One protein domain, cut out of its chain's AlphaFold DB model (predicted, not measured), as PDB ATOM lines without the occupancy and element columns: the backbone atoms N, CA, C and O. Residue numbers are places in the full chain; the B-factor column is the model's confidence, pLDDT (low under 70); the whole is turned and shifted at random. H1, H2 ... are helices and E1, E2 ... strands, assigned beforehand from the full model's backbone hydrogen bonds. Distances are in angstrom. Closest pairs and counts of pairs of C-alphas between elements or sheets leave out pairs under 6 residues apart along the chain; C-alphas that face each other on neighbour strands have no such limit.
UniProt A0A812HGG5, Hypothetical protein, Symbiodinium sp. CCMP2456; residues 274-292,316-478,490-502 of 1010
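AT A GLANCE: This is residues 274 to 292, 316 to 478 and 490 to 502 of the 1010 residues of the protein "Hypothetical protein" of Symbiodinium sp. CCMP2456 (UniProt A0A812HGG5). A twisted mixed sheet of seven strands makes the core; H4 and H5 pack on its E6 to E8 part, and H2 and H3 join on to H4. At the other end H1 grazes E2 and E3, well away from the other helices, and the small hairpin E4 and E5 lies next to edge strand E3. The printed part has 195 residues with five named helices and nine named strands, in the order E1 E2 H1 E3 H2 H3 E4 E5 E6 H4 E7 H5 E8 E9; its class is mixed, helices and strands. The sheet runs E3 E2 E1 E6 E7 E9 E8. The whole is compact, with a radius of gyration of the C-alphas of 16.4 A, and spans 49 by 41 by 35 A.

IN THESE COORDINATES: The large sheet has E3, residues 356 to 358; E2, 323 to 327; E1, 274 to 276, beginning at C-alpha 274 (135.106, 182.315, 145.011); E6, 409 to 413; E7, 451 to 456, 16.5 A; E9, 494 to 501, 22.4 A, ending at C-alpha 501 (143.154, 193.326, 152.568); and E8, 473 to 478, 15.5 A. E4 is residues 391 to 394 and E5 399 to 402. The helices are H1, 331 to 348, 25.5 A; H2, 361 to 364; H3, 376 to 385, 14.4 A; H4, 434 to 447, 20.3 A; and H5, 462 to 469, 10.4 A.

HOW THE PARTS SIT: E6 and E7 are parallel, with N 410 and O 451 at 2.9 A. E7 and E9 are antiparallel, with N 454 and O 497 at 2.9 A. E2, H1, E3 and E6, H4, E7 are strand-helix-strand units, two parallel neighbour strands with a helix between, each with a right-handed crossover; E7, H5, E8 is a split one, with E9 between its strands, also right-handed. H5 is on the sheet at a height of 9.8 A, over E9 and E8. H4, the hub, touches H5 at Ala 441 and Leu 468, C-alphas 6.2 A apart, at a steep tilt of 41 degrees; H3 at Leu 380 and Met 438, 6.3 A; and H2, with residues 435 to 440 alone, at Leu 362 and Val 436, 6.3 A. The closest C-alphas of E3 and E4 are those of Phe 358 and Cys 394, 4.8 A. In hairpin E4 and E5, N 392 and O 401 are 2.9 A apart. Every O i to N i+4 pair is within hydrogen-bond range in H1, H3, H4 and H5; H2 is too short for one.

THE WHOLE: The farthest C-alphas, Ser 349 and Gly 374, are 49.6 A apart. Residues 293 to 315 and 479 to 489 are not printed; the C-alpha gaps are 8.5 A and 18.3 A. The links H2 to H3 and E6 to H4 are long. Mean pLDDT of the printed part is 85.2; residues 274 to 292, 316 to 323 and 349 to 352 are under 70.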
ATOM      1  N   LEU A 274     134.300 183.034 145.994       53.59
ATOM      2  CA  LEU A 274     135.106 182.315 145.011       53.59
ATOM      3  C   LEU A 274     135.688 181.068 145.671       53.59
ATOM      4  O   LEU A 274     136.072 181.127 146.838       53.59
ATOM      5  N   PHE A 275     135.741 179.970 144.921       47.16
ATOM      6  CA  PHE A 275     136.368 178.730 145.364       47.16
ATOM      7  C   PHE A 275     137.513 178.347 144.417       47.16
ATOM      8  O   PHE A 275     137.313 178.336 143.208       47.16
ATOM      9  N   ASP A 276     138.698 178.022 144.919       47.00
ATOM     10  CA  ASP A 276     139.792 177.464 144.110       47.00
ATOM     11  C   ASP A 276     140.152 176.081 144.658       47.00
ATOM     12  O   ASP A 276     140.589 175.943 145.804       47.00
ATOM     13  N   GLY A 277     139.890 175.051 143.851       42.12
ATOM     14  CA  GLY A 277     140.023 173.648 144.221       42.12
ATOM     15  C   GLY A 277     141.303 172.988 143.725       42.12
ATOM     16  O   GLY A 277     141.361 171.773 143.779       42.12
ATOM     17  N   SER A 278     142.302 173.746 143.249       40.12
ATOM     18  CA  SER A 278     143.450 173.276 142.447       40.12
ATOM     19  C   SER A 278     144.433 172.264 143.092       40.12
ATOM     20  O   SER A 278     145.631 172.295 142.807       40.12
ATOM     21  N   ASP A 279     143.977 171.315 143.912       35.31
ATOM     22  CA  ASP A 279     144.770 170.203 144.430       35.31
ATOM     23  C   ASP A 279     145.001 169.117 143.358       35.31
ATOM     24  O   ASP A 279     144.089 168.530 142.788       35.31
ATOM     25  N   ASN A 280     146.274 168.812 143.096       36.25
ATOM     26  CA  ASN A 280     146.738 167.874 142.070       36.25
ATOM     27  C   ASN A 280     146.862 166.424 142.586       36.25
ATOM     28  O   ASN A 280     147.881 165.753 142.379       36.25
ATOM     29  N   ALA A 281     145.864 165.909 143.301       33.28
ATOM     30  CA  ALA A 281     145.869 164.515 143.740       33.28
ATOM     31  C   ALA A 281     144.517 163.852 143.496       33.28
ATOM     32  O   ALA A 281     143.487 164.482 143.663       33.28
ATOM     33  N   MET A 282     144.542 162.556 143.161       31.19
ATOM     34  CA  MET A 282     143.398 161.656 142.922       31.19
ATOM     35  C   MET A 282     142.437 161.478 144.126       31.19
ATOM     36  O   MET A 282     141.852 160.412 144.314       31.19
ATOM     37  N   LYS A 283     142.308 162.476 145.001       33.12
ATOM     38  CA  LYS A 283     141.380 162.512 146.125       33.12
ATOM     39  C   LYS A 283     140.290 163.534 145.807       33.12
ATOM     40  O   LYS A 283     140.609 164.581 145.258       33.12
ATOM     41  N   PRO A 284     139.020 163.253 146.144       28.33
ATOM     42  CA  PRO A 284     137.952 164.222 145.952       28.33
ATOM     43  C   PRO A 284     138.304 165.525 146.677       28.33
ATOM     44  O   PRO A 284     138.652 165.507 147.861       28.33
ATOM     45  N   VAL A 285     138.231 166.631 145.938       33.00
ATOM     46  CA  VAL A 285     138.395 167.998 146.437       33.00
ATOM     47  C   VAL A 285     137.446 168.209 147.610       33.00
ATOM     48  O   VAL A 285     136.245 167.944 147.508       33.00
ATOM     49  N   GLU A 286     137.972 168.691 148.736       33.72
ATOM     50  CA  GLU A 286     137.125 169.202 149.811       33.72
ATOM     51  C   GLU A 286     136.526 170.525 149.365       33.72
ATOM     52  O   GLU A 286     137.120 171.587 149.519       33.72
ATOM     53  N   ILE A 287     135.338 170.460 148.773       34.28
ATOM     54  CA  ILE A 287     134.591 171.662 148.435       34.28
ATOM     55  C   ILE A 287     134.077 172.256 149.748       34.28
ATOM     56  O   ILE A 287     133.140 171.737 150.358       34.28
ATOM     57  N   PHE A 288     134.700 173.346 150.199       34.19
ATOM     58  CA  PHE A 288     134.214 174.119 151.338       34.19
ATOM     59  C   PHE A 288     132.946 174.871 150.926       34.19
ATOM     60  O   PHE A 288     132.974 176.045 150.556       34.19
ATOM     61  N   PHE A 289     131.801 174.200 151.015       31.55
ATOM     62  CA  PHE A 289     130.532 174.902 151.101       31.55
ATOM     63  C   PHE A 289     130.495 175.617 152.444       31.55
ATOM     64  O   PHE A 289     130.574 174.984 153.497       31.55
ATOM     65  N   TRP A 290     130.337 176.939 152.421       31.30
ATOM     66  CA  TRP A 290     129.811 177.644 153.582       31.30
ATOM     67  C   TRP A 290     128.366 177.164 153.782       31.30
ATOM     68  O   TRP A 290     127.428 177.723 153.219       31.30
ATOM     69  N   TYR A 291     128.262 176.069 154.536       33.75
ATOM     70  CA  TYR A 291     127.084 175.343 155.006       33.75
ATOM     71  C   TYR A 291     126.063 174.938 153.929       33.75
ATOM     72  O   TYR A 291     125.166 175.698 153.562       33.75
ATOM     73  N   SER A 292     126.129 173.668 153.511       25.69
ATOM     74  CA  SER A 292     124.935 172.929 153.091       25.69
ATOM     75  C   SER A 292     124.138 172.552 154.350       25.69
ATOM     76  O   SER A 292     124.711 172.226 155.388       25.69
ATOM     77  N   LEU A 316     121.768 181.582 156.723       35.69
ATOM     78  CA  LEU A 316     122.707 180.513 156.350       35.69
ATOM     79  C   LEU A 316     122.531 180.050 154.897       35.69
ATOM     80  O   LEU A 316     123.515 179.867 154.190       35.69
ATOM     81  N   THR A 317     121.294 180.025 154.386       40.28
ATOM     82  CA  THR A 317     121.011 179.777 152.958       40.28
ATOM     83  C   THR A 317     121.648 180.826 152.041       40.28
ATOM     84  O   THR A 317     121.786 180.580 150.855       40.28
ATOM     85  N   LEU A 318     122.050 181.993 152.561       42.59
ATOM     86  CA  LEU A 318     122.623 183.106 151.799       42.59
ATOM     87  C   LEU A 318     124.095 182.910 151.393       42.59
ATOM     88  O   LEU A 318     124.505 183.499 150.395       42.59
ATOM     89  N   ALA A 319     124.869 182.087 152.110       41.69
ATOM     90  CA  ALA A 319     126.279 181.837 151.790       41.69
ATOM     91  C   ALA A 319     126.452 180.831 150.635       41.69
ATOM     92  O   ALA A 319     127.320 181.013 149.786       41.69
ATOM     93  N   ALA A 320     125.558 179.844 150.517       44.16
ATOM     94  CA  ALA A 320     125.517 178.930 149.371       44.16
ATOM     95  C   ALA A 320     125.161 179.636 148.038       44.16
ATOM     96  O   ALA A 320     125.523 179.158 146.967       44.16
ATOM     97  N   ARG A 321     124.530 180.823 148.087       54.72
ATOM     98  CA  ARG A 321     124.138 181.644 146.911       54.72
ATOM     99  C   ARG A 321     125.303 182.341 146.203       54.72
ATOM    100  O   ARG A 321     125.103 183.092 145.245       54.72
ATOM    101  N   ALA A 322     126.510 182.180 146.732       60.50
ATOM    102  CA  ALA A 322     127.593 183.124 146.526       60.50
ATOM    103  C   ALA A 322     128.655 182.674 145.523       60.50
ATOM    104  O   ALA A 322     129.377 183.539 145.025       60.50
ATOM    105  N   VAL A 323     128.770 181.373 145.228       67.00
ATOM    106  CA  VAL A 323     129.858 180.864 144.384       67.00
ATOM    107  C   VAL A 323     129.647 181.330 142.947       67.00
ATOM    108  O   VAL A 323     128.700 180.933 142.273       67.00
ATOM    109  N   ARG A 324     130.514 182.232 142.476       81.00
ATOM    110  CA  ARG A 324     130.437 182.790 141.111       81.00
ATOM    111  C   ARG A 324     131.452 182.177 140.160       81.00
ATOM    112  O   ARG A 324     131.231 182.208 138.945       81.00
ATOM    113  N   ILE A 325     132.571 181.706 140.696       88.31
ATOM    114  CA  ILE A 325     133.691 181.184 139.927       88.31
ATOM    115  C   ILE A 325     134.393 180.075 140.717       88.31
ATOM    116  O   ILE A 325     134.578 180.231 141.926       88.31
ATOM    117  N   ALA A 326     134.806 179.022 140.010       91.88
ATOM    118  CA  ALA A 326     135.726 178.000 140.475       91.88
ATOM    119  C   ALA A 326     136.905 177.772 139.508       91.88
ATOM    120  O   ALA A 326     136.743 177.946 138.298       91.88
ATOM    121  N   TRP A 327     138.064 177.365 140.036       93.69
ATOM    122  CA  TRP A 327     139.191 176.800 139.273       93.69
ATOM    123  C   TRP A 327     139.443 175.364 139.723       93.69
ATOM    124  O   TRP A 327     139.522 175.108 140.922       93.69
ATOM    125  N   GLU A 328     139.540 174.445 138.762       94.31
ATOM    126  CA  GLU A 328     139.822 173.032 139.004       94.31
ATOM    127  C   GLU A 328     140.462 172.386 137.763       94.31
ATOM    128  O   GLU A 328     139.875 172.363 136.675       94.31
ATOM    129  N   ILE A 329     141.671 171.843 137.918       93.31
ATOM    130  CA  ILE A 329     142.452 171.247 136.825       93.31
ATOM    131  C   ILE A 329     142.050 169.794 136.542       93.31
ATOM    132  O   ILE A 329     142.132 169.358 135.388       93.31
ATOM    133  N   ASP A 330     141.543 169.061 137.531       90.38
ATOM    134  CA  ASP A 330     141.110 167.678 137.363       90.38
ATOM    135  C   ASP A 330     139.700 167.599 136.753       90.38
ATOM    136  O   ASP A 330     138.731 168.185 137.240       90.38
ATOM    137  N   ALA A 331     139.567 166.859 135.650       90.75
ATOM    138  CA  ALA A 331     138.302 166.759 134.924       90.75
ATOM    139  C   ALA A 331     137.189 166.084 135.739       90.75
ATOM    140  O   ALA A 331     136.029 166.487 135.631       90.75
ATOM    141  N   LYS A 332     137.526 165.095 136.579       90.50
ATOM    142  CA  LYS A 332     136.549 164.394 137.422       90.50
ATOM    143  C   LYS A 332     136.058 165.322 138.531       90.50
ATOM    144  O   LYS A 332     134.860 165.387 138.788       90.50
ATOM    145  N   CYS A 333     136.957 166.096 139.131       87.75
ATOM    146  CA  CYS A 333     136.610 167.088 140.146       87.75
ATOM    147  C   CYS A 333     135.774 168.234 139.559       87.75
ATOM    148  O   CYS A 333     134.779 168.629 140.167       87.75
ATOM    149  N   ARG A 334     136.084 168.699 138.337       91.31
ATOM    150  CA  ARG A 334     135.222 169.646 137.604       91.31
ATOM    151  C   ARG A 334     133.815 169.103 137.400       91.31
ATOM    152  O   ARG A 334     132.858 169.845 137.602       91.31
ATOM    153  N   GLN A 335     133.683 167.835 137.017       88.62
ATOM    154  CA  GLN A 335     132.369 167.224 136.839       88.62
ATOM    155  C   GLN A 335     131.588 167.206 138.157       88.62
ATOM    156  O   GLN A 335     130.453 167.665 138.188       88.62
ATOM    157  N   ILE A 336     132.223 166.803 139.262       87.44
ATOM    158  CA  ILE A 336     131.604 166.818 140.597       87.44
ATOM    159  C   ILE A 336     131.173 168.238 140.996       87.44
ATOM    160  O   ILE A 336     130.071 168.430 141.512       87.44
ATOM    161  N   LEU A 337     132.011 169.248 140.739       84.44
ATOM    162  CA  LEU A 337     131.677 170.655 140.977       84.44
ATOM    163  C   LEU A 337     130.464 171.093 140.149       84.44
ATOM    164  O   LEU A 337     129.566 171.751 140.678       84.44
ATOM    165  N   ASN A 338     130.425 170.745 138.865       84.88
ATOM    166  CA  ASN A 338     129.310 171.070 137.979       84.88
ATOM    167  C   ASN A 338     128.020 170.396 138.456       84.88
ATOM    168  O   ASN A 338     127.011 171.080 138.636       84.88
ATOM    169  N   ASP A 339     128.072 169.096 138.750       85.25
ATOM    170  CA  ASP A 339     126.937 168.307 139.234       85.25
ATOM    171  C   ASP A 339     126.389 168.882 140.543       85.25
ATOM    172  O   ASP A 339     125.183 169.103 140.679       85.25
ATOM    173  N   HIS A 340     127.270 169.220 141.488       81.69
ATOM    174  CA  HIS A 340     126.860 169.800 142.762       81.69
ATOM    175  C   HIS A 340     126.258 171.201 142.599       81.69
ATOM    176  O   HIS A 340     125.265 171.541 143.249       81.69
ATOM    177  N   ASN A 341     126.822 172.032 141.722       79.12
ATOM    178  CA  ASN A 341     126.264 173.349 141.430       79.12
ATOM    179  C   ASN A 341     124.906 173.239 140.729       79.12
ATOM    180  O   ASN A 341     123.992 174.003 141.040       79.12
ATOM    181  N   MET A 342     124.740 172.284 139.813       80.25
ATOM    182  CA  MET A 342     123.453 171.991 139.183       80.25
ATOM    183  C   MET A 342     122.421 171.533 140.213       80.25
ATOM    184  O   MET A 342     121.306 172.058 140.232       80.25
ATOM    185  N   TRP A 343     122.811 170.628 141.112       80.81
ATOM    186  CA  TRP A 343     121.977 170.168 142.220       80.81
ATOM    187  C   TRP A 343     121.558 171.328 143.130       80.81
ATOM    188  O   TRP A 343     120.367 171.540 143.357       80.81
ATOM    189  N   THR A 344     122.514 172.154 143.556       73.00
ATOM    190  CA  THR A 344     122.267 173.319 144.417       73.00
ATOM    191  C   THR A 344     121.326 174.322 143.748       73.00
ATOM    192  O   THR A 344     120.402 174.828 144.383       73.00
ATOM    193  N   ARG A 345     121.504 174.590 142.449       74.88
ATOM    194  CA  ARG A 345     120.629 175.500 141.686       74.88
ATOM    195  C   ARG A 345     119.210 174.960 141.552       74.88
ATOM    196  O   ARG A 345     118.264 175.725 141.736       74.88
ATOM    197  N   SER A 346     119.073 173.664 141.268       76.06
ATOM    198  CA  SER A 346     117.777 172.979 141.238       76.06
ATOM    199  C   SER A 346     117.072 173.103 142.592       76.06
ATOM    200  O   SER A 346     115.912 173.508 142.661       76.06
ATOM    201  N   TRP A 347     117.811 172.871 143.682       73.81
ATOM    202  CA  TRP A 347     117.283 172.932 145.041       73.81
ATOM    203  C   TRP A 347     116.859 174.342 145.463       73.81
ATOM    204  O   TRP A 347     115.796 174.535 146.052       73.81
ATOM    205  N   LEU A 348     117.675 175.352 145.158       72.81
ATOM    206  CA  LEU A 348     117.415 176.732 145.567       72.81
ATOM    207  C   LEU A 348     116.402 177.455 144.663       72.81
ATOM    208  O   LEU A 348     115.993 178.567 144.997       72.81
ATOM    209  N   SER A 349     115.961 176.839 143.554       68.44
ATOM    210  CA  SER A 349     115.086 177.467 142.546       68.44
ATOM    211  C   SER A 349     115.628 178.818 142.062       68.44
ATOM    212  O   SER A 349     114.875 179.770 141.842       68.44
ATOM    213  N   GLU A 350     116.953 178.937 141.955       63.19
ATOM    214  CA  GLU A 350     117.596 180.237 141.785       63.19
ATOM    215  C   GLU A 350     117.806 180.631 140.317       63.19
ATOM    216  O   GLU A 350     118.306 179.836 139.519       63.19
ATOM    217  N   PRO A 351     117.518 181.898 139.953       60.75
ATOM    218  CA  PRO A 351     117.692 182.405 138.592       60.75
ATOM    219  C   PRO A 351     119.156 182.713 138.234       60.75
ATOM    220  O   PRO A 351     119.449 183.117 137.110       60.75
ATOM    221  N   HIS A 352     120.100 182.590 139.170       67.25
ATOM    222  CA  HIS A 352     121.504 182.869 138.886       67.25
ATOM    223  C   HIS A 352     122.084 181.811 137.945       67.25
ATOM    224  O   HIS A 352     121.849 180.624 138.145       67.25
ATOM    225  N   GLY A 353     122.829 182.248 136.919       79.94
ATOM    226  CA  GLY A 353     123.570 181.375 135.998       79.94
ATOM    227  C   GLY A 353     124.540 180.439 136.728       79.94
ATOM    228  O   GLY A 353     124.912 180.713 137.870       79.94
ATOM    229  N   ALA A 354     124.939 179.341 136.078       84.81
ATOM    230  CA  ALA A 354     125.929 178.420 136.635       84.81
ATOM    231  C   ALA A 354     127.235 179.180 136.937       84.81
ATOM    232  O   ALA A 354     127.575 180.112 136.194       84.81
ATOM    233  N   PRO A 355     127.967 178.837 138.010       89.25
ATOM    234  CA  PRO A 355     129.280 179.428 138.233       89.25
ATOM    235  C   PRO A 355     130.205 179.107 137.057       89.25
ATOM    236  O   PRO A 355     130.093 178.057 136.430       89.25
ATOM    237  N   CYS A 356     131.129 180.014 136.742       93.06
ATOM    238  CA  CYS A 356     132.174 179.664 135.783       93.06
ATOM    239  C   CYS A 356     133.114 178.642 136.425       93.06
ATOM    240  O   CYS A 356     133.581 178.892 137.529       93.06
ATOM    241  N   VAL A 357     133.423 177.548 135.731       94.81
ATOM    242  CA  VAL A 357     134.428 176.567 136.162       94.81
ATOM    243  C   VAL A 357     135.573 176.583 135.160       94.81
ATOM    244  O   VAL A 357     135.399 176.201 134.003       94.81
ATOM    245  N   PHE A 358     136.718 177.089 135.597       95.56
ATOM    246  CA  PHE A 358     137.942 177.219 134.817       95.56
ATOM    247  C   PHE A 358     138.899 176.052 135.097       95.56
ATOM    248  O   PHE A 358     138.749 175.353 136.097       95.56
ATOM    249  N   GLY A 359     139.850 175.828 134.188       95.56
ATOM    250  CA  GLY A 359     140.857 174.768 134.293       95.56
ATOM    251  C   GLY A 359     142.083 175.193 135.095       95.56
ATOM    252  O   GLY A 359     141.972 175.688 136.214       95.56
ATOM    253  N   ASP A 360     143.260 175.011 134.497       95.81
ATOM    254  CA  ASP A 360     144.541 175.353 135.112       95.81
ATOM    255  C   ASP A 360     144.635 176.862 135.398       95.81
ATOM    256  O   ASP A 360     144.509 177.710 134.512       95.81
ATOM    257  N   VAL A 361     144.874 177.214 136.659       96.00
ATOM    258  CA  VAL A 361     145.053 178.598 137.108       96.00
ATOM    259  C   VAL A 361     146.240 179.288 136.425       96.00
ATOM    260  O   VAL A 361     146.215 180.506 136.255       96.00
ATOM    261  N   LEU A 362     147.251 178.537 135.973       96.88
ATOM    262  CA  LEU A 362     148.411 179.083 135.263       96.88
ATOM    263  C   LEU A 362     148.049 179.670 133.893       96.88
ATOM    264  O   LEU A 362     148.747 180.567 133.421       96.88
ATOM    265  N   GLU A 363     146.934 179.248 133.290       96.75
ATOM    266  CA  GLU A 363     146.419 179.841 132.049       96.75
ATOM    267  C   GLU A 363     145.937 181.284 132.241       96.75
ATOM    268  O   GLU A 363     145.704 181.987 131.266       96.75
ATOM    269  N   GLN A 364     145.844 181.785 133.478       96.25
ATOM    270  CA  GLN A 364     145.645 183.216 133.712       96.25
ATOM    271  C   GLN A 364     146.846 184.061 133.276       96.25
ATOM    272  O   GLN A 364     146.736 185.285 133.252       96.25
ATOM    273  N   LEU A 365     147.982 183.456 132.933       97.56
ATOM    274  CA  LEU A 365     149.096 184.121 132.271       97.56
ATOM    275  C   LEU A 365     149.285 183.554 130.855       97.56
ATOM    276  O   LEU A 365     148.979 182.387 130.607       97.56
ATOM    277  N   PRO A 366     149.828 184.337 129.905       97.38
ATOM    278  CA  PRO A 366     150.250 183.802 128.613       97.38
ATOM    279  C   PRO A 366     151.201 182.609 128.773       97.38
ATOM    280  O   PRO A 366     152.103 182.636 129.617       97.38
ATOM    281  N   ARG A 367     151.042 181.572 127.943       96.12
ATOM    282  CA  ARG A 367     151.951 180.414 127.936       96.12
ATOM    283  C   ARG A 367     153.401 180.872 127.733       96.12
ATOM    284  O   ARG A 367     153.660 181.791 126.962       96.12
ATOM    285  N   GLY A 368     154.332 180.250 128.455       96.50
ATOM    286  CA  GLY A 368     155.752 180.624 128.438       96.50
ATOM    287  C   GLY A 368     156.109 181.858 129.278       96.50
ATOM    288  O   GLY A 368     157.276 182.227 129.330       96.50
ATOM    289  N   SER A 369     155.144 182.479 129.971       97.56
ATOM    290  CA  SER A 369     155.418 183.638 130.837       97.56
ATOM    291  C   SER A 369     156.266 183.309 132.062       97.56
ATOM    292  O   SER A 369     156.876 184.212 132.620       97.56
ATOM    293  N   ILE A 370     156.263 182.052 132.510       97.56
ATOM    294  CA  ILE A 370     156.985 181.590 133.697       97.56
ATOM    295  C   ILE A 370     158.037 180.586 133.242       97.56
ATOM    296  O   ILE A 370     157.697 179.587 132.606       97.56
ATOM    297  N   ARG A 371     159.303 180.814 133.597       96.38
ATOM    298  CA  ARG A 371     160.360 179.825 133.358       96.38
ATOM    299  C   ARG A 371     160.127 178.541 134.163       96.38
ATOM    300  O   ARG A 371     159.787 178.584 135.348       96.38
ATOM    301  N   GLU A 372     160.379 177.384 133.552       93.88
ATOM    302  CA  GLU A 372     160.289 176.092 134.252       93.88
ATOM    303  C   GLU A 372     161.366 175.966 135.344       93.88
ATOM    304  O   GLU A 372     161.093 175.550 136.480       93.88
ATOM    305  N   VAL A 373     162.590 176.385 135.008       94.31
ATOM    306  CA  VAL A 373     163.772 176.349 135.875       94.31
ATOM    307  C   VAL A 373     164.115 177.764 136.322       94.31
ATOM    308  O   VAL A 373     164.308 178.654 135.501       94.31
ATOM    309  N   GLY A 374     164.190 177.962 137.632       94.31
ATOM    310  CA  GLY A 374     164.516 179.238 138.254       94.31
ATOM    311  C   GLY A 374     164.246 179.185 139.749       94.31
ATOM    312  O   GLY A 374     163.463 178.349 140.211       94.31
ATOM    313  N   THR A 375     164.898 180.077 140.479       96.06
ATOM    314  CA  THR A 375     164.643 180.324 141.899       96.06
ATOM    315  C   THR A 375     163.226 180.865 142.112       96.06
ATOM    316  O   THR A 375     162.593 181.388 141.187       96.06
ATOM    317  N   PHE A 376     162.732 180.782 143.349       96.44
ATOM    318  CA  PHE A 376     161.451 181.372 143.750       96.44
ATOM    319  C   PHE A 376     161.295 182.830 143.277       96.44
ATOM    320  O   PHE A 376     160.285 183.184 142.670       96.44
ATOM    321  N   PHE A 377     162.308 183.671 143.498       97.50
ATOM    322  CA  PHE A 377     162.241 185.094 143.160       97.50
ATOM    323  C   PHE A 377     162.263 185.365 141.654       97.50
ATOM    324  O   PHE A 377     161.558 186.261 141.198       97.50
ATOM    325  N   GLU A 378     163.001 184.580 140.866       97.44
ATOM    326  CA  GLU A 378     162.994 184.710 139.402       97.44
ATOM    327  C   GLU A 378     161.625 184.358 138.812       97.44
ATOM    328  O   GLU A 378     161.122 185.067 137.943       97.44
ATOM    329  N   LYS A 379     160.990 183.295 139.319       97.81
ATOM    330  CA  LYS A 379     159.627 182.917 138.916       97.81
ATOM    331  C   LYS A 379     158.597 183.955 139.358       97.81
ATOM    332  O   LYS A 379     157.674 184.259 138.606       97.81
ATOM    333  N   LEU A 380     158.763 184.531 140.550       97.62
ATOM    334  CA  LEU A 380     157.904 185.610 141.037       97.62
ATOM    335  C   LEU A 380     158.021 186.867 140.165       97.62
ATOM    336  O   LEU A 380     157.011 187.503 139.873       97.62
ATOM    337  N   ASP A 381     159.234 187.222 139.744       98.06
ATOM    338  CA  ASP A 381     159.497 188.339 138.831       98.06
ATOM    339  C   ASP A 381     158.845 188.106 137.457       98.06
ATOM    340  O   ASP A 381     158.105 188.960 136.964       98.06
ATOM    341  N   ASP A 382     159.011 186.909 136.890       98.25
ATOM    342  CA  ASP A 382     158.331 186.474 135.664       98.25
ATOM    343  C   ASP A 382     156.800 186.616 135.772       98.25
ATOM    344  O   ASP A 382     156.168 187.287 134.947       98.25
ATOM    345  N   VAL A 383     156.204 186.075 136.842       97.81
ATOM    346  CA  VAL A 383     154.766 186.196 137.117       97.81
ATOM    347  C   VAL A 383     154.356 187.654 137.260       97.81
ATOM    348  O   VAL A 383     153.347 188.051 136.685       97.81
ATOM    349  N   ASN A 384     155.115 188.480 137.985       97.94
ATOM    350  CA  ASN A 384     154.803 189.894 138.200       97.94
ATOM    351  C   ASN A 384     154.856 190.718 136.906       97.94
ATOM    352  O   ASN A 384     154.011 191.602 136.745       97.94
ATOM    353  N   ARG A 385     155.751 190.392 135.966       97.75
ATOM    354  CA  ARG A 385     155.835 191.038 134.645       97.75
ATOM    355  C   ARG A 385     154.722 190.626 133.684       97.75
ATOM    356  O   ARG A 385     154.251 191.455 132.910       97.75
ATOM    357  N   ALA A 386     154.296 189.367 133.723       98.06
ATOM    358  CA  ALA A 386     153.287 188.839 132.807       98.06
ATOM    359  C   ALA A 386     151.919 189.519 132.998       98.06
ATOM    360  O   ALA A 386     151.521 189.815 134.116       98.06
ATOM    361  N   HIS A 387     151.143 189.781 131.951       97.25
ATOM    362  CA  HIS A 387     149.799 190.342 132.144       97.25
ATOM    363  C   HIS A 387     148.797 189.239 132.522       97.25
ATOM    364  O   HIS A 387     148.896 188.123 132.022       97.25
ATOM    365  N   LEU A 388     147.819 189.551 133.383       97.50
ATOM    366  CA  LEU A 388     146.713 188.628 133.661       97.50
ATOM    367  C   LEU A 388     145.770 188.573 132.454       97.50
ATOM    368  O   LEU A 388     145.317 189.610 131.957       97.50
ATOM    369  N   GLN A 389     145.447 187.367 132.003       96.88
ATOM    370  CA  GLN A 389     144.450 187.128 130.975       96.88
ATOM    371  C   GLN A 389     143.056 187.467 131.510       96.88
ATOM    372  O   GLN A 389     142.670 187.105 132.620       96.88
ATOM    373  N   LYS A 390     142.278 188.197 130.705       96.19
ATOM    374  CA  LYS A 390     140.927 188.640 131.087       96.19
ATOM    375  C   LYS A 390     139.879 187.540 130.943       96.19
ATOM    376  O   LYS A 390     138.830 187.616 131.588       96.19
ATOM    377  N   VAL A 391     140.146 186.562 130.081       97.12
ATOM    378  CA  VAL A 391     139.252 185.458 129.732       97.12
ATOM    379  C   VAL A 391     139.998 184.134 129.835       97.12
ATOM    380  O   VAL A 391     141.195 184.095 129.580       97.12
ATOM    381  N   GLN A 392     139.282 183.075 130.194       96.12
ATOM    382  CA  GLN A 392     139.781 181.701 130.218       96.12
ATOM    383  C   GLN A 392     138.663 180.764 129.744       96.12
ATOM    384  O   GLN A 392     137.479 181.101 129.859       96.12
ATOM    385  N   TYR A 393     139.011 179.602 129.187       97.38
ATOM    386  CA  TYR A 393     138.019 178.605 128.791       97.38
ATOM    387  C   TYR A 393     137.259 178.084 130.017       97.38
ATOM    388  O   TYR A 393     137.852 177.597 130.979       97.38
ATOM    389  N   CYS A 394     135.934 178.225 130.001       96.75
ATOM    390  CA  CYS A 394     135.058 177.796 131.080       96.75
ATOM    391  C   CYS A 394     134.367 176.487 130.699       96.75
ATOM    392  O   CYS A 394     133.456 176.487 129.869       96.75
ATOM    393  N   PHE A 395     134.709 175.403 131.390       94.38
ATOM    394  CA  PHE A 395     134.158 174.064 131.164       94.38
ATOM    395  C   PHE A 395     132.645 173.995 131.399       94.38
ATOM    396  O   PHE A 395     131.951 173.261 130.710       94.38
ATOM    397  N   GLN A 396     132.111 174.811 132.310       93.06
ATOM    398  CA  GLN A 396     130.668 174.859 132.575       93.06
ATOM    399  C   GLN A 396     129.848 175.546 131.462       93.06
ATOM    400  O   GLN A 396     128.664 175.253 131.308       93.06
ATOM    401  N   HIS A 397     130.438 176.480 130.708       93.31
ATOM    402  CA  HIS A 397     129.736 177.236 129.659       93.31
ATOM    403  C   HIS A 397     130.167 176.825 128.243       93.31
ATOM    404  O   HIS A 397     129.612 177.348 127.281       93.31
ATOM    405  N   GLY A 398     131.173 175.954 128.107       95.69
ATOM    406  CA  GLY A 398     131.724 175.534 126.818       95.69
ATOM    407  C   GLY A 398     132.387 176.658 126.011       95.69
ATOM    408  O   GLY A 398     132.558 176.519 124.806       95.69
ATOM    409  N   GLN A 399     132.735 177.788 126.640       96.25
ATOM    410  CA  GLN A 399     133.259 178.983 125.963       96.25
ATOM    411  C   GLN A 399     134.234 179.771 126.847       96.25
ATOM    412  O   GLN A 399     134.262 179.611 128.071       96.25
ATOM    413  N   CYS A 400     134.997 180.688 126.246       97.31
ATOM    414  CA  CYS A 400     135.866 181.608 126.980       97.31
ATOM    415  C   CYS A 400     135.043 182.621 127.790       97.31
ATOM    416  O   CYS A 400     134.379 183.495 127.237       97.31
ATOM    417  N   CYS A 401     135.102 182.521 129.117       96.69
ATOM    418  CA  CYS A 401     134.420 183.429 130.038       96.69
ATOM    419  C   CYS A 401     135.418 184.369 130.713       96.69
ATOM    420  O   CYS A 401     136.599 184.057 130.832       96.69
ATOM    421  N   SER A 402     134.944 185.512 131.216       95.38
ATOM    422  CA  SER A 402     135.803 186.419 131.982       95.38
ATOM    423  C   SER A 402     136.282 185.769 133.286       95.38
ATOM    424  O   SER A 402     135.463 185.462 134.156       95.38
ATOM    425  N   ALA A 403     137.600 185.591 133.398       90.62
ATOM    426  CA  ALA A 403     138.304 185.056 134.565       90.62
ATOM    427  C   ALA A 403     138.560 186.133 135.638       90.62
ATOM    428  O   ALA A 403     138.734 185.836 136.819       90.62
ATOM    429  N   VAL A 404     138.529 187.407 135.234       87.94
ATOM    430  CA  VAL A 404     138.739 188.570 136.101       87.94
ATOM    431  C   VAL A 404     137.380 189.098 136.559       87.94
ATOM    432  O   VAL A 404     136.807 189.997 135.946       87.94
ATOM    433  N   ARG A 405     136.841 188.532 137.644       88.56
ATOM    434  CA  ARG A 405     135.644 189.073 138.311       88.56
ATOM    435  C   ARG A 405     135.960 189.430 139.751       88.56
ATOM    436  O   ARG A 405     136.676 188.704 140.435       88.56
ATOM    437  N   THR A 406     135.392 190.537 140.213       88.62
ATOM    438  CA  THR A 406     135.484 190.932 141.615       88.62
ATOM    439  C   THR A 406     134.650 189.993 142.479       88.62
ATOM    440  O   THR A 406     133.500 189.672 142.162       88.62
ATOM    441  N   VAL A 407     135.256 189.554 143.575       89.75
ATOM    442  CA  VAL A 407     134.655 188.702 144.604       89.75
ATOM    443  C   VAL A 407     134.993 189.290 145.966       89.75
ATOM    444  O   VAL A 407     136.023 189.953 146.103       89.75
ATOM    445  N   ASP A 408     134.114 189.083 146.942       90.12
ATOM    446  CA  ASP A 408     134.276 189.647 148.284       90.12
ATOM    447  C   ASP A 408     135.141 188.728 149.156       90.12
ATOM    448  O   ASP A 408     135.964 189.196 149.943       90.12
ATOM    449  N   VAL A 409     134.969 187.415 148.972       92.88
ATOM    450  CA  VAL A 409     135.697 186.366 149.687       92.88
ATOM    451  C   VAL A 409     136.226 185.337 148.696       92.88
ATOM    452  O   VAL A 409     135.501 184.904 147.800       92.88
ATOM    453  N   ASP A 410     137.475 184.933 148.880       94.38
ATOM    454  CA  ASP A 410     138.105 183.811 148.190       94.38
ATOM    455  C   ASP A 410     138.470 182.712 149.188       94.38
ATOM    456  O   ASP A 410     139.017 183.007 150.251       94.38
ATOM    457  N   VAL A 411     138.154 181.462 148.855       93.88
ATOM    458  CA  VAL A 411     138.525 180.283 149.641       93.88
ATOM    459  C   VAL A 411     139.275 179.319 148.733       93.88
ATOM    460  O   VAL A 411     138.700 178.808 147.774       93.88
ATOM    461  N   SER A 412     140.543 179.068 149.043       94.31
ATOM    462  CA  SER A 412     141.433 178.286 148.184       94.31
ATOM    463  C   SER A 412     142.127 177.169 148.951       94.31
ATOM    464  O   SER A 412     142.784 177.430 149.960       94.31
ATOM    465  N   GLY A 413     142.030 175.936 148.448       94.69
ATOM    466  CA  GLY A 413     142.855 174.804 148.878       94.69
ATOM    467  C   GLY A 413     144.058 174.668 147.950       94.69
ATOM    468  O   GLY A 413     143.990 173.973 146.940       94.69
ATOM    469  N   LEU A 414     145.150 175.379 148.245       94.50
ATOM    470  CA  LEU A 414     146.314 175.422 147.351       94.50
ATOM    471  C   LEU A 414     147.137 174.115 147.424       94.50
ATOM    472  O   LEU A 414     147.243 173.523 148.502       94.50
ATOM    473  N   PRO A 415     147.808 173.692 146.328       94.06
ATOM    474  CA  PRO A 415     148.544 172.427 146.273       94.06
ATOM    475  C   PRO A 415     149.515 172.243 147.445       94.06
ATOM    476  O   PRO A 415     150.450 173.030 147.629       94.06
ATOM    477  N   CYS A 416     149.329 171.192 148.243       94.50
ATOM    478  CA  CYS A 416     150.123 170.955 149.453       94.50
ATOM    479  C   CYS A 416     151.300 169.983 149.255       94.50
ATOM    480  O   CYS A 416     152.106 169.792 150.165       94.50
ATOM    481  N   GLN A 417     151.438 169.360 148.081       92.75
ATOM    482  CA  GLN A 417     152.406 168.285 147.817       92.75
ATOM    483  C   GLN A 417     153.860 168.726 148.040       92.75
ATOM    484  O   GLN A 417     154.687 167.932 148.494       92.75
ATOM    485  N   ASP A 418     154.180 169.986 147.738       92.12
ATOM    486  CA  ASP A 418     155.521 170.546 147.936       92.12
ATOM    487  C   ASP A 418     155.793 170.944 149.404       92.12
ATOM    488  O   ASP A 418     156.960 171.074 149.783       92.12
ATOM    489  N   ASN A 419     154.743 171.048 150.232       87.38
ATOM    490  CA  ASN A 419     154.781 171.486 151.637       87.38
ATOM    491  C   ASN A 419     154.583 170.334 152.650       87.38
ATOM    492  O   ASN A 419     155.058 170.396 153.786       87.38
ATOM    493  N   SER A 420     153.926 169.247 152.241       85.06
ATOM    494  CA  SER A 420     153.469 168.166 153.121       85.06
ATOM    495  C   SER A 420     154.586 167.271 153.669       85.06
ATOM    496  O   SER A 420     155.435 166.791 152.915       85.06
ATOM    497  N   ARG A 421     154.508 166.927 154.971       83.50
ATOM    498  CA  ARG A 421     155.326 165.892 155.656       83.50
ATOM    499  C   ARG A 421     155.394 164.552 154.959       83.50
ATOM    500  O   ARG A 421     156.422 163.888 155.063       83.50
ATOM    501  N   ALA A 422     154.349 164.187 154.228       79.25
ATOM    502  CA  ALA A 422     154.321 162.937 153.486       79.25
ATOM    503  C   ALA A 422     155.327 162.914 152.321       79.25
ATOM    504  O   ALA A 422     155.779 161.845 151.916       79.25
ATOM    505  N   ASN A 423     155.711 164.075 151.786       82.06
ATOM    506  CA  ASN A 423     156.721 164.158 150.745       82.06
ATOM    507  C   ASN A 423     158.113 164.228 151.389       82.06
ATOM    508  O   ASN A 423     158.520 165.259 151.908       82.06
ATOM    509  N   ILE A 424     158.879 163.137 151.346       81.12
ATOM    510  CA  ILE A 424     160.256 163.101 151.882       81.12
ATOM    511  C   ILE A 424     161.167 164.102 151.143       81.12
ATOM    512  O   ILE A 424     162.152 164.582 151.697       81.12
ATOM    513  N   LYS A 425     160.822 164.456 149.899       88.94
ATOM    514  CA  LYS A 425     161.568 165.376 149.030       88.94
ATOM    515  C   LYS A 425     160.831 166.706 148.872       88.94
ATOM    516  O   LYS A 425     160.629 167.165 147.745       88.94
ATOM    517  N   ARG A 426     160.390 167.301 149.985       86.75
ATOM    518  CA  ARG A 426     159.747 168.623 149.953       86.75
ATOM    519  C   ARG A 426     160.682 169.625 149.322       86.75
ATOM    520  O   ARG A 426     161.846 169.717 149.701       86.75
ATOM    521  N   LYS A 427     160.144 170.368 148.370       90.50
ATOM    522  CA  LYS A 427     160.866 171.446 147.710       90.50
ATOM    523  C   LYS A 427     160.435 172.816 148.213       90.50
ATOM    524  O   LYS A 427     161.139 173.776 147.942       90.50
ATOM    525  N   LEU A 428     159.328 172.907 148.963       92.44
ATOM    526  CA  LEU A 428     158.807 174.166 149.496       92.44
ATOM    527  C   LEU A 428     158.728 175.222 148.376       92.44
ATOM    528  O   LEU A 428     158.022 175.017 147.391       92.44
ATOM    529  N   GLN A 429     159.511 176.298 148.482       93.75
ATOM    530  CA  GLN A 429     159.587 177.406 147.523       93.75
ATOM    531  C   GLN A 429     160.203 177.037 146.159       93.75
ATOM    532  O   GLN A 429     159.997 177.760 145.186       93.75
ATOM    533  N   ASP A 430     160.891 175.899 146.057       92.19
ATOM    534  CA  ASP A 430     161.416 175.346 144.798       92.19
ATOM    535  C   ASP A 430     160.492 174.264 144.208       92.19
ATOM    536  O   ASP A 430     160.850 173.514 143.289       92.19
ATOM    537  N   GLY A 431     159.294 174.138 144.783       93.81
ATOM    538  CA  GLY A 431     158.241 173.233 144.360       93.81
ATOM    539  C   GLY A 431     157.767 173.469 142.931       93.81
ATOM    540  O   GLY A 431     157.813 174.579 142.397       93.81
ATOM    541  N   ARG A 432     157.267 172.405 142.297       94.62
ATOM    542  CA  ARG A 432     156.674 172.517 140.954       94.62
ATOM    543  C   ARG A 432     155.350 173.282 140.976       94.62
ATOM    544  O   ARG A 432     154.958 173.819 139.950       94.62
ATOM    545  N   PHE A 433     154.682 173.325 142.128       95.44
ATOM    546  CA  PHE A 433     153.390 173.980 142.299       95.44
ATOM    547  C   PHE A 433     153.500 175.427 142.775       95.44
ATOM    548  O   PHE A 433     152.503 176.132 142.835       95.44
ATOM    549  N   VAL A 434     154.703 175.917 143.061       96.19
ATOM    550  CA  VAL A 434     154.941 177.306 143.471       96.19
ATOM    551  C   VAL A 434     154.379 178.345 142.481       96.19
ATOM    552  O   VAL A 434     153.776 179.317 142.944       96.19
ATOM    553  N   PRO A 435     154.463 178.156 141.146       97.50
ATOM    554  CA  PRO A 435     153.801 179.043 140.191       97.50
ATOM    555  C   PRO A 435     152.293 179.219 140.428       97.50
ATOM    556  O   PRO A 435     151.784 180.316 140.217       97.50
ATOM    557  N   VAL A 436     151.589 178.193 140.927       97.06
ATOM    558  CA  VAL A 436     150.152 178.281 141.250       97.06
ATOM    559  C   VAL A 436     149.914 179.333 142.333       97.06
ATOM    560  O   VAL A 436     149.103 180.236 142.139       97.06
ATOM    561  N   TYR A 437     150.697 179.298 143.418       97.56
ATOM    562  CA  TYR A 437     150.628 180.293 144.495       97.56
ATOM    563  C   TYR A 437     150.901 181.710 143.977       97.56
ATOM    564  O   TYR A 437     150.226 182.659 144.373       97.56
ATOM    565  N   MET A 438     151.884 181.860 143.085       98.12
ATOM    566  CA  MET A 438     152.270 183.161 142.531       98.12
ATOM    567  C   MET A 438     151.173 183.758 141.643       98.12
ATOM    568  O   MET A 438     150.830 184.931 141.804       98.12
ATOM    569  N   VAL A 439     150.613 182.966 140.720       97.62
ATOM    570  CA  VAL A 439     149.545 183.414 139.811       97.62
ATOM    571  C   VAL A 439     148.268 183.726 140.590       97.62
ATOM    572  O   VAL A 439     147.692 184.802 140.406       97.62
ATOM    573  N   TRP A 440     147.887 182.852 141.528       97.31
ATOM    574  CA  TRP A 440     146.771 183.073 142.449       97.31
ATOM    575  C   TRP A 440     146.943 184.381 143.241       97.31
ATOM    576  O   TRP A 440     146.089 185.271 143.179       97.31
ATOM    577  N   ALA A 441     148.090 184.574 143.903       98.00
ATOM    578  CA  ALA A 441     148.350 185.778 144.688       98.00
ATOM    579  C   ALA A 441     148.331 187.043 143.819       98.00
ATOM    580  O   ALA A 441     147.738 188.057 144.198       98.00
ATOM    581  N   LYS A 442     148.926 186.992 142.620       97.88
ATOM    582  CA  LYS A 442     148.909 188.107 141.668       97.88
ATOM    583  C   LYS A 442     147.486 188.508 141.276       97.88
ATOM    584  O   LYS A 442     147.176 189.703 141.282       97.88
ATOM    585  N   LYS A 443     146.616 187.539 140.970       96.56
ATOM    586  CA  LYS A 443     145.197 187.787 140.677       96.56
ATOM    587  C   LYS A 443     144.510 188.508 141.834       96.56
ATOM    588  O   LYS A 443     143.877 189.540 141.613       96.56
ATOM    589  N   HIS A 444     144.665 188.028 143.065       97.38
ATOM    590  CA  HIS A 444     143.983 188.625 144.216       97.38
ATOM    591  C   HIS A 444     144.534 189.994 144.620       97.38
ATOM    592  O   HIS A 444     143.770 190.859 145.053       97.38
ATOM    593  N   ARG A 445     145.825 190.261 144.404       97.62
ATOM    594  CA  ARG A 445     146.388 191.617 144.525       97.62
ATOM    595  C   ARG A 445     145.816 192.568 143.478       97.62
ATOM    596  O   ARG A 445     145.447 193.690 143.809       97.62
ATOM    597  N   HIS A 446     145.691 192.111 142.230       96.38
ATOM    598  CA  HIS A 446     145.091 192.900 141.153       96.38
ATOM    599  C   HIS A 446     143.616 193.228 141.431       96.38
ATOM    600  O   HIS A 446     143.191 194.367 141.249       96.38
ATOM    601  N   LEU A 447     142.851 192.245 141.912       95.31
ATOM    602  CA  LEU A 447     141.431 192.394 142.231       95.31
ATOM    603  C   LEU A 447     141.162 193.106 143.563       95.31
ATOM    604  O   LEU A 447     140.026 193.523 143.788       95.31
ATOM    605  N   ARG A 448     142.173 193.236 144.435       97.25
ATOM    606  CA  ARG A 448     142.032 193.716 145.823       97.25
ATOM    607  C   ARG A 448     140.898 193.004 146.562       97.25
ATOM    608  O   ARG A 448     140.077 193.645 147.222       97.25
ATOM    609  N   THR A 449     140.823 191.685 146.384       96.12
ATOM    610  CA  THR A 449     139.797 190.853 147.017       96.12
ATOM    611  C   THR A 449     139.814 191.103 148.530       96.12
ATOM    612  O   THR A 449     140.869 190.956 149.137       96.12
ATOM    613  N   PRO A 450     138.696 191.509 149.155       95.62
ATOM    614  CA  PRO A 450     138.696 191.910 150.559       95.62
ATOM    615  C   PRO A 450     139.235 190.842 151.522       95.62
ATOM    616  O   PRO A 450     140.078 191.153 152.367       95.62
ATOM    617  N   LEU A 451     138.785 189.591 151.394       95.19
ATOM    618  CA  LEU A 451     139.198 188.491 152.267       95.19
ATOM    619  C   LEU A 451     139.623 187.270 151.450       95.19
ATOM    620  O   LEU A 451     138.862 186.798 150.609       95.19
ATOM    621  N   LEU A 452     140.808 186.737 151.737       96.25
ATOM    622  CA  LEU A 452     141.259 185.434 151.243       96.25
ATOM    623  C   LEU A 452     141.361 184.459 152.415       96.25
ATOM    624  O   LEU A 452     141.784 184.847 153.505       96.25
ATOM    625  N   ILE A 453     141.009 183.203 152.180       96.38
ATOM    626  CA  ILE A 453     141.143 182.107 153.136       96.38
ATOM    627  C   ILE A 453     141.884 180.981 152.425       96.38
ATOM    628  O   ILE A 453     141.344 180.349 151.520       96.38
ATOM    629  N   ILE A 454     143.130 180.744 152.824       96.81
ATOM    630  CA  ILE A 454     143.951 179.661 152.278       96.81
ATOM    631  C   ILE A 454     143.858 178.469 153.221       96.81
ATOM    632  O   ILE A 454     144.216 178.609 154.386       96.81
ATOM    633  N   GLU A 455     143.440 177.309 152.731       96.31
ATOM    634  CA  GLU A 455     143.571 176.034 153.438       96.31
ATOM    635  C   GLU A 455     144.842 175.305 152.975       96.31
ATOM    636  O   GLU A 455     145.208 175.329 151.796       96.31
ATOM    637  N   ASN A 456     145.581 174.722 153.926       96.25
ATOM    638  CA  ASN A 456     146.740 173.885 153.630       96.25
ATOM    639  C   ASN A 456     147.111 172.953 154.798       96.25
ATOM    640  O   ASN A 456     146.533 172.977 155.886       96.25
ATOM    641  N   THR A 457     148.161 172.155 154.605       94.81
ATOM    642  CA  THR A 457     148.797 171.388 155.686       94.81
ATOM    643  C   THR A 457     149.458 172.306 156.729       94.81
ATOM    644  O   THR A 457     149.981 173.357 156.355       94.81
ATOM    645  N   PRO A 458     149.533 171.905 158.017       94.38
ATOM    646  CA  PRO A 458     150.168 172.702 159.078       94.38
ATOM    647  C   PRO A 458     151.633 173.096 158.828       94.38
ATOM    648  O   PRO A 458     152.141 174.002 159.474       94.38
ATOM    649  N   ASP A 459     152.311 172.422 157.899       91.94
ATOM    650  CA  ASP A 459     153.705 172.681 157.531       91.94
ATOM    651  C   ASP A 459     153.874 173.733 156.422       91.94
ATOM    652  O   ASP A 459     154.975 173.891 155.891       91.94
ATOM    653  N   MET A 460     152.802 174.422 156.019       94.31
ATOM    654  CA  MET A 460     152.892 175.459 154.995       94.31
ATOM    655  C   MET A 460     153.829 176.598 155.450       94.31
ATOM    656  O   MET A 460     153.598 177.190 156.508       94.31
ATOM    657  N   PRO A 461     154.867 176.946 154.664       93.94
ATOM    658  CA  PRO A 461     155.815 177.989 155.039       93.94
ATOM    659  C   PRO A 461     155.185 179.381 154.899       93.94
ATOM    660  O   PRO A 461     154.944 179.860 153.786       93.94
ATOM    661  N   MET A 462     154.962 180.061 156.027       96.31
ATOM    662  CA  MET A 462     154.349 181.395 156.044       96.31
ATOM    663  C   MET A 462     155.196 182.471 155.363       96.31
ATOM    664  O   MET A 462     154.623 183.399 154.799       96.31
ATOM    665  N   ASP A 463     156.520 182.321 155.319       95.94
ATOM    666  CA  ASP A 463     157.408 183.267 154.630       95.94
ATOM    667  C   ASP A 463     157.085 183.364 153.136       95.94
ATOM    668  O   ASP A 463     157.088 184.450 152.558       95.94
ATOM    669  N   MET A 464     156.720 182.237 152.511       95.81
ATOM    670  CA  MET A 464     156.321 182.204 151.105       95.81
ATOM    671  C   MET A 464     155.051 183.033 150.877       95.81
ATOM    672  O   MET A 464     155.022 183.894 150.001       95.81
ATOM    673  N   ILE A 465     154.012 182.818 151.692       97.50
ATOM    674  CA  ILE A 465     152.761 183.590 151.618       97.50
ATOM    675  C   ILE A 465     153.012 185.064 151.965       97.50
ATOM    676  O   ILE A 465     152.469 185.959 151.317       97.50
ATOM    677  N   GLY A 466     153.893 185.320 152.933       97.69
ATOM    678  CA  GLY A 466     154.363 186.643 153.319       97.69
ATOM    679  C   GLY A 466     154.963 187.403 152.141       97.69
ATOM    680  O   GLY A 466     154.513 188.509 151.839       97.69
ATOM    681  N   HIS A 467     155.905 186.804 151.414       97.44
ATOM    682  CA  HIS A 467     156.494 187.416 150.219       97.44
ATOM    683  C   HIS A 467     155.467 187.717 149.122       97.44
ATOM    684  O   HIS A 467     155.617 188.702 148.400       97.44
ATOM    685  N   LEU A 468     154.421 186.897 149.000       97.88
ATOM    686  CA  LEU A 468     153.398 187.066 147.972       97.88
ATOM    687  C   LEU A 468     152.354 188.133 148.327       97.88
ATOM    688  O   LEU A 468     151.965 188.896 147.446       97.88
ATOM    689  N   LEU A 469     151.888 188.191 149.580       98.06
ATOM    690  CA  LEU A 469     150.681 188.942 149.957       98.06
ATOM    691  C   LEU A 469     150.867 189.989 151.060       98.06
ATOM    692  O   LEU A 469     150.036 190.894 151.156       98.06
ATOM    693  N   SER A 470     151.923 189.921 151.881       97.44
ATOM    694  CA  SER A 470     152.044 190.768 153.088       97.44
ATOM    695  C   SER A 470     152.093 192.269 152.800       97.44
ATOM    696  O   SER A 470     151.790 193.070 153.683       97.44
ATOM    697  N   THR A 471     152.436 192.676 151.576       97.81
ATOM    698  CA  THR A 471     152.375 194.078 151.148       97.81
ATOM    699  C   THR A 471     150.944 194.613 151.227       97.81
ATOM    700  O   THR A 471     150.719 195.661 151.838       97.81
ATOM    701  N   ASP A 472     149.975 193.852 150.712       98.12
ATOM    702  CA  ASP A 472     148.587 194.286 150.505       98.12
ATOM    703  C   ASP A 472     147.605 193.716 151.550       98.12
ATOM    704  O   ASP A 472     146.511 194.254 151.729       98.12
ATOM    705  N   TYR A 473     148.000 192.667 152.282       98.06
ATOM    706  CA  TYR A 473     147.140 191.929 153.211       98.06
ATOM    707  C   TYR A 473     147.750 191.807 154.615       98.06
ATOM    708  O   TYR A 473     148.966 191.686 154.774       98.06
ATOM    709  N   HIS A 474     146.896 191.822 155.639       96.56
ATOM    710  CA  HIS A 474     147.205 191.301 156.970       96.56
ATOM    711  C   HIS A 474     147.005 189.785 156.961       96.56
ATOM    712  O   HIS A 474     145.971 189.318 156.489       96.56
ATOM    713  N   LEU A 475     147.994 189.030 157.440       96.75
ATOM    714  CA  LEU A 475     148.002 187.569 157.402       96.75
ATOM    715  C   LEU A 475     147.825 187.020 158.819       96.75
ATOM    716  O   LEU A 475     148.627 187.335 159.695       96.75
ATOM    717  N   HIS A 476     146.808 186.186 159.024       95.88
ATOM    718  CA  HIS A 476     146.531 185.531 160.302       95.88
ATOM    719  C   HIS A 476     146.443 184.020 160.086       95.88
ATOM    720  O   HIS A 476     145.545 183.542 159.392       95.88
ATOM    721  N   GLN A 477     147.395 183.271 160.644       96.69
ATOM    722  CA  GLN A 477     147.457 181.819 160.505       96.69
ATOM    723  C   GLN A 477     146.756 181.146 161.680       96.69
ATOM    724  O   GLN A 477     147.212 181.241 162.813       96.69
ATOM    725  N   LEU A 478     145.694 180.405 161.400       96.50
ATOM    726  CA  LEU A 478     144.978 179.576 162.353       96.50
ATOM    727  C   LEU A 478     145.339 178.103 162.128       96.50
ATOM    728  O   LEU A 478     145.408 177.642 160.989       96.50
ATOM    729  N   VAL A 490     138.844 161.716 164.258       87.81
ATOM    730  CA  VAL A 490     139.404 162.119 162.960       87.81
ATOM    731  C   VAL A 490     140.625 163.007 163.165       87.81
ATOM    732  O   VAL A 490     140.518 164.145 163.598       87.81
ATOM    733  N   SER A 491     141.799 162.517 162.765       85.19
ATOM    734  CA  SER A 491     143.027 163.319 162.742       85.19
ATOM    735  C   SER A 491     143.200 163.979 161.377       85.19
ATOM    736  O   SER A 491     143.750 163.374 160.447       85.19
ATOM    737  N   ARG A 492     142.790 165.243 161.262       91.25
ATOM    738  CA  ARG A 492     142.940 166.033 160.031       91.25
ATOM    739  C   ARG A 492     143.349 167.477 160.326       91.25
ATOM    740  O   ARG A 492     142.728 168.401 159.821       91.25
ATOM    741  N   ALA A 493     144.420 167.664 161.095       93.12
ATOM    742  CA  ALA A 493     145.005 168.985 161.304       93.12
ATOM    743  C   ALA A 493     145.238 169.720 159.972       93.12
ATOM    744  O   ALA A 493     145.814 169.165 159.021       93.12
ATOM    745  N   ARG A 494     144.795 170.974 159.922       95.88
ATOM    746  CA  ARG A 494     144.963 171.921 158.820       95.88
ATOM    747  C   ARG A 494     145.385 173.275 159.348       95.88
ATOM    748  O   ARG A 494     145.206 173.593 160.522       95.88
ATOM    749  N   THR A 495     145.976 174.065 158.467       96.31
ATOM    750  CA  THR A 495     146.176 175.485 158.706       96.31
ATOM    751  C   THR A 495     145.299 176.286 157.759       96.31
ATOM    752  O   THR A 495     145.195 175.962 156.577       96.31
ATOM    753  N   TYR A 496     144.670 177.317 158.305       97.25
ATOM    754  CA  TYR A 496     143.897 178.302 157.575       97.25
ATOM    755  C   TYR A 496     144.609 179.645 157.678       97.25
ATOM    756  O   TYR A 496     144.852 180.126 158.781       97.25
ATOM    757  N   VAL A 497     144.950 180.264 156.553       97.00
ATOM    758  CA  VAL A 497     145.537 181.607 156.533       97.00
ATOM    759  C   VAL A 497     144.488 182.595 156.060       97.00
ATOM    760  O   VAL A 497     144.088 182.580 154.897       97.00
ATOM    761  N   PHE A 498     144.060 183.464 156.969       96.44
ATOM    762  CA  PHE A 498     143.167 184.573 156.675       96.44
ATOM    763  C   PHE A 498     143.996 185.765 156.201       96.44
ATOM    764  O   PHE A 498     144.782 186.330 156.964       96.44
ATOM    765  N   CYS A 499     143.811 186.155 154.944       97.12
ATOM    766  CA  CYS A 499     144.438 187.329 154.353       97.12
ATOM    767  C   CYS A 499     143.385 188.439 154.246       97.12
ATOM    768  O   CYS A 499     142.565 188.434 153.327       97.12
ATOM    769  N   ALA A 500     143.405 189.404 155.163       96.31
ATOM    770  CA  ALA A 500     142.501 190.554 155.145       96.31
ATOM    771  C   ALA A 500     143.162 191.745 154.436       96.31
ATOM    772  O   ALA A 500     144.220 192.215 154.857       96.31
ATOM    773  N   HIS A 501     142.566 192.242 153.353       97.62
ATOM    774  CA  HIS A 501     143.154 193.326 152.568       97.62
ATOM    775  C   HIS A 501     143.202 194.635 153.371       97.62
ATOM    776  O   HIS A 501     142.183 195.108 153.880       97.62
ATOM    777  N   LYS A 502     144.380 195.265 153.447       97.00
ATOM    778  CA  LYS A 502     144.665 196.382 154.373       97.00
ATOM    779  C   LYS A 502     143.815 197.634 154.154       97.00
ATOM    780  O   LYS A 502     143.701 198.461 155.050       97.00
TER     781      LYS A 502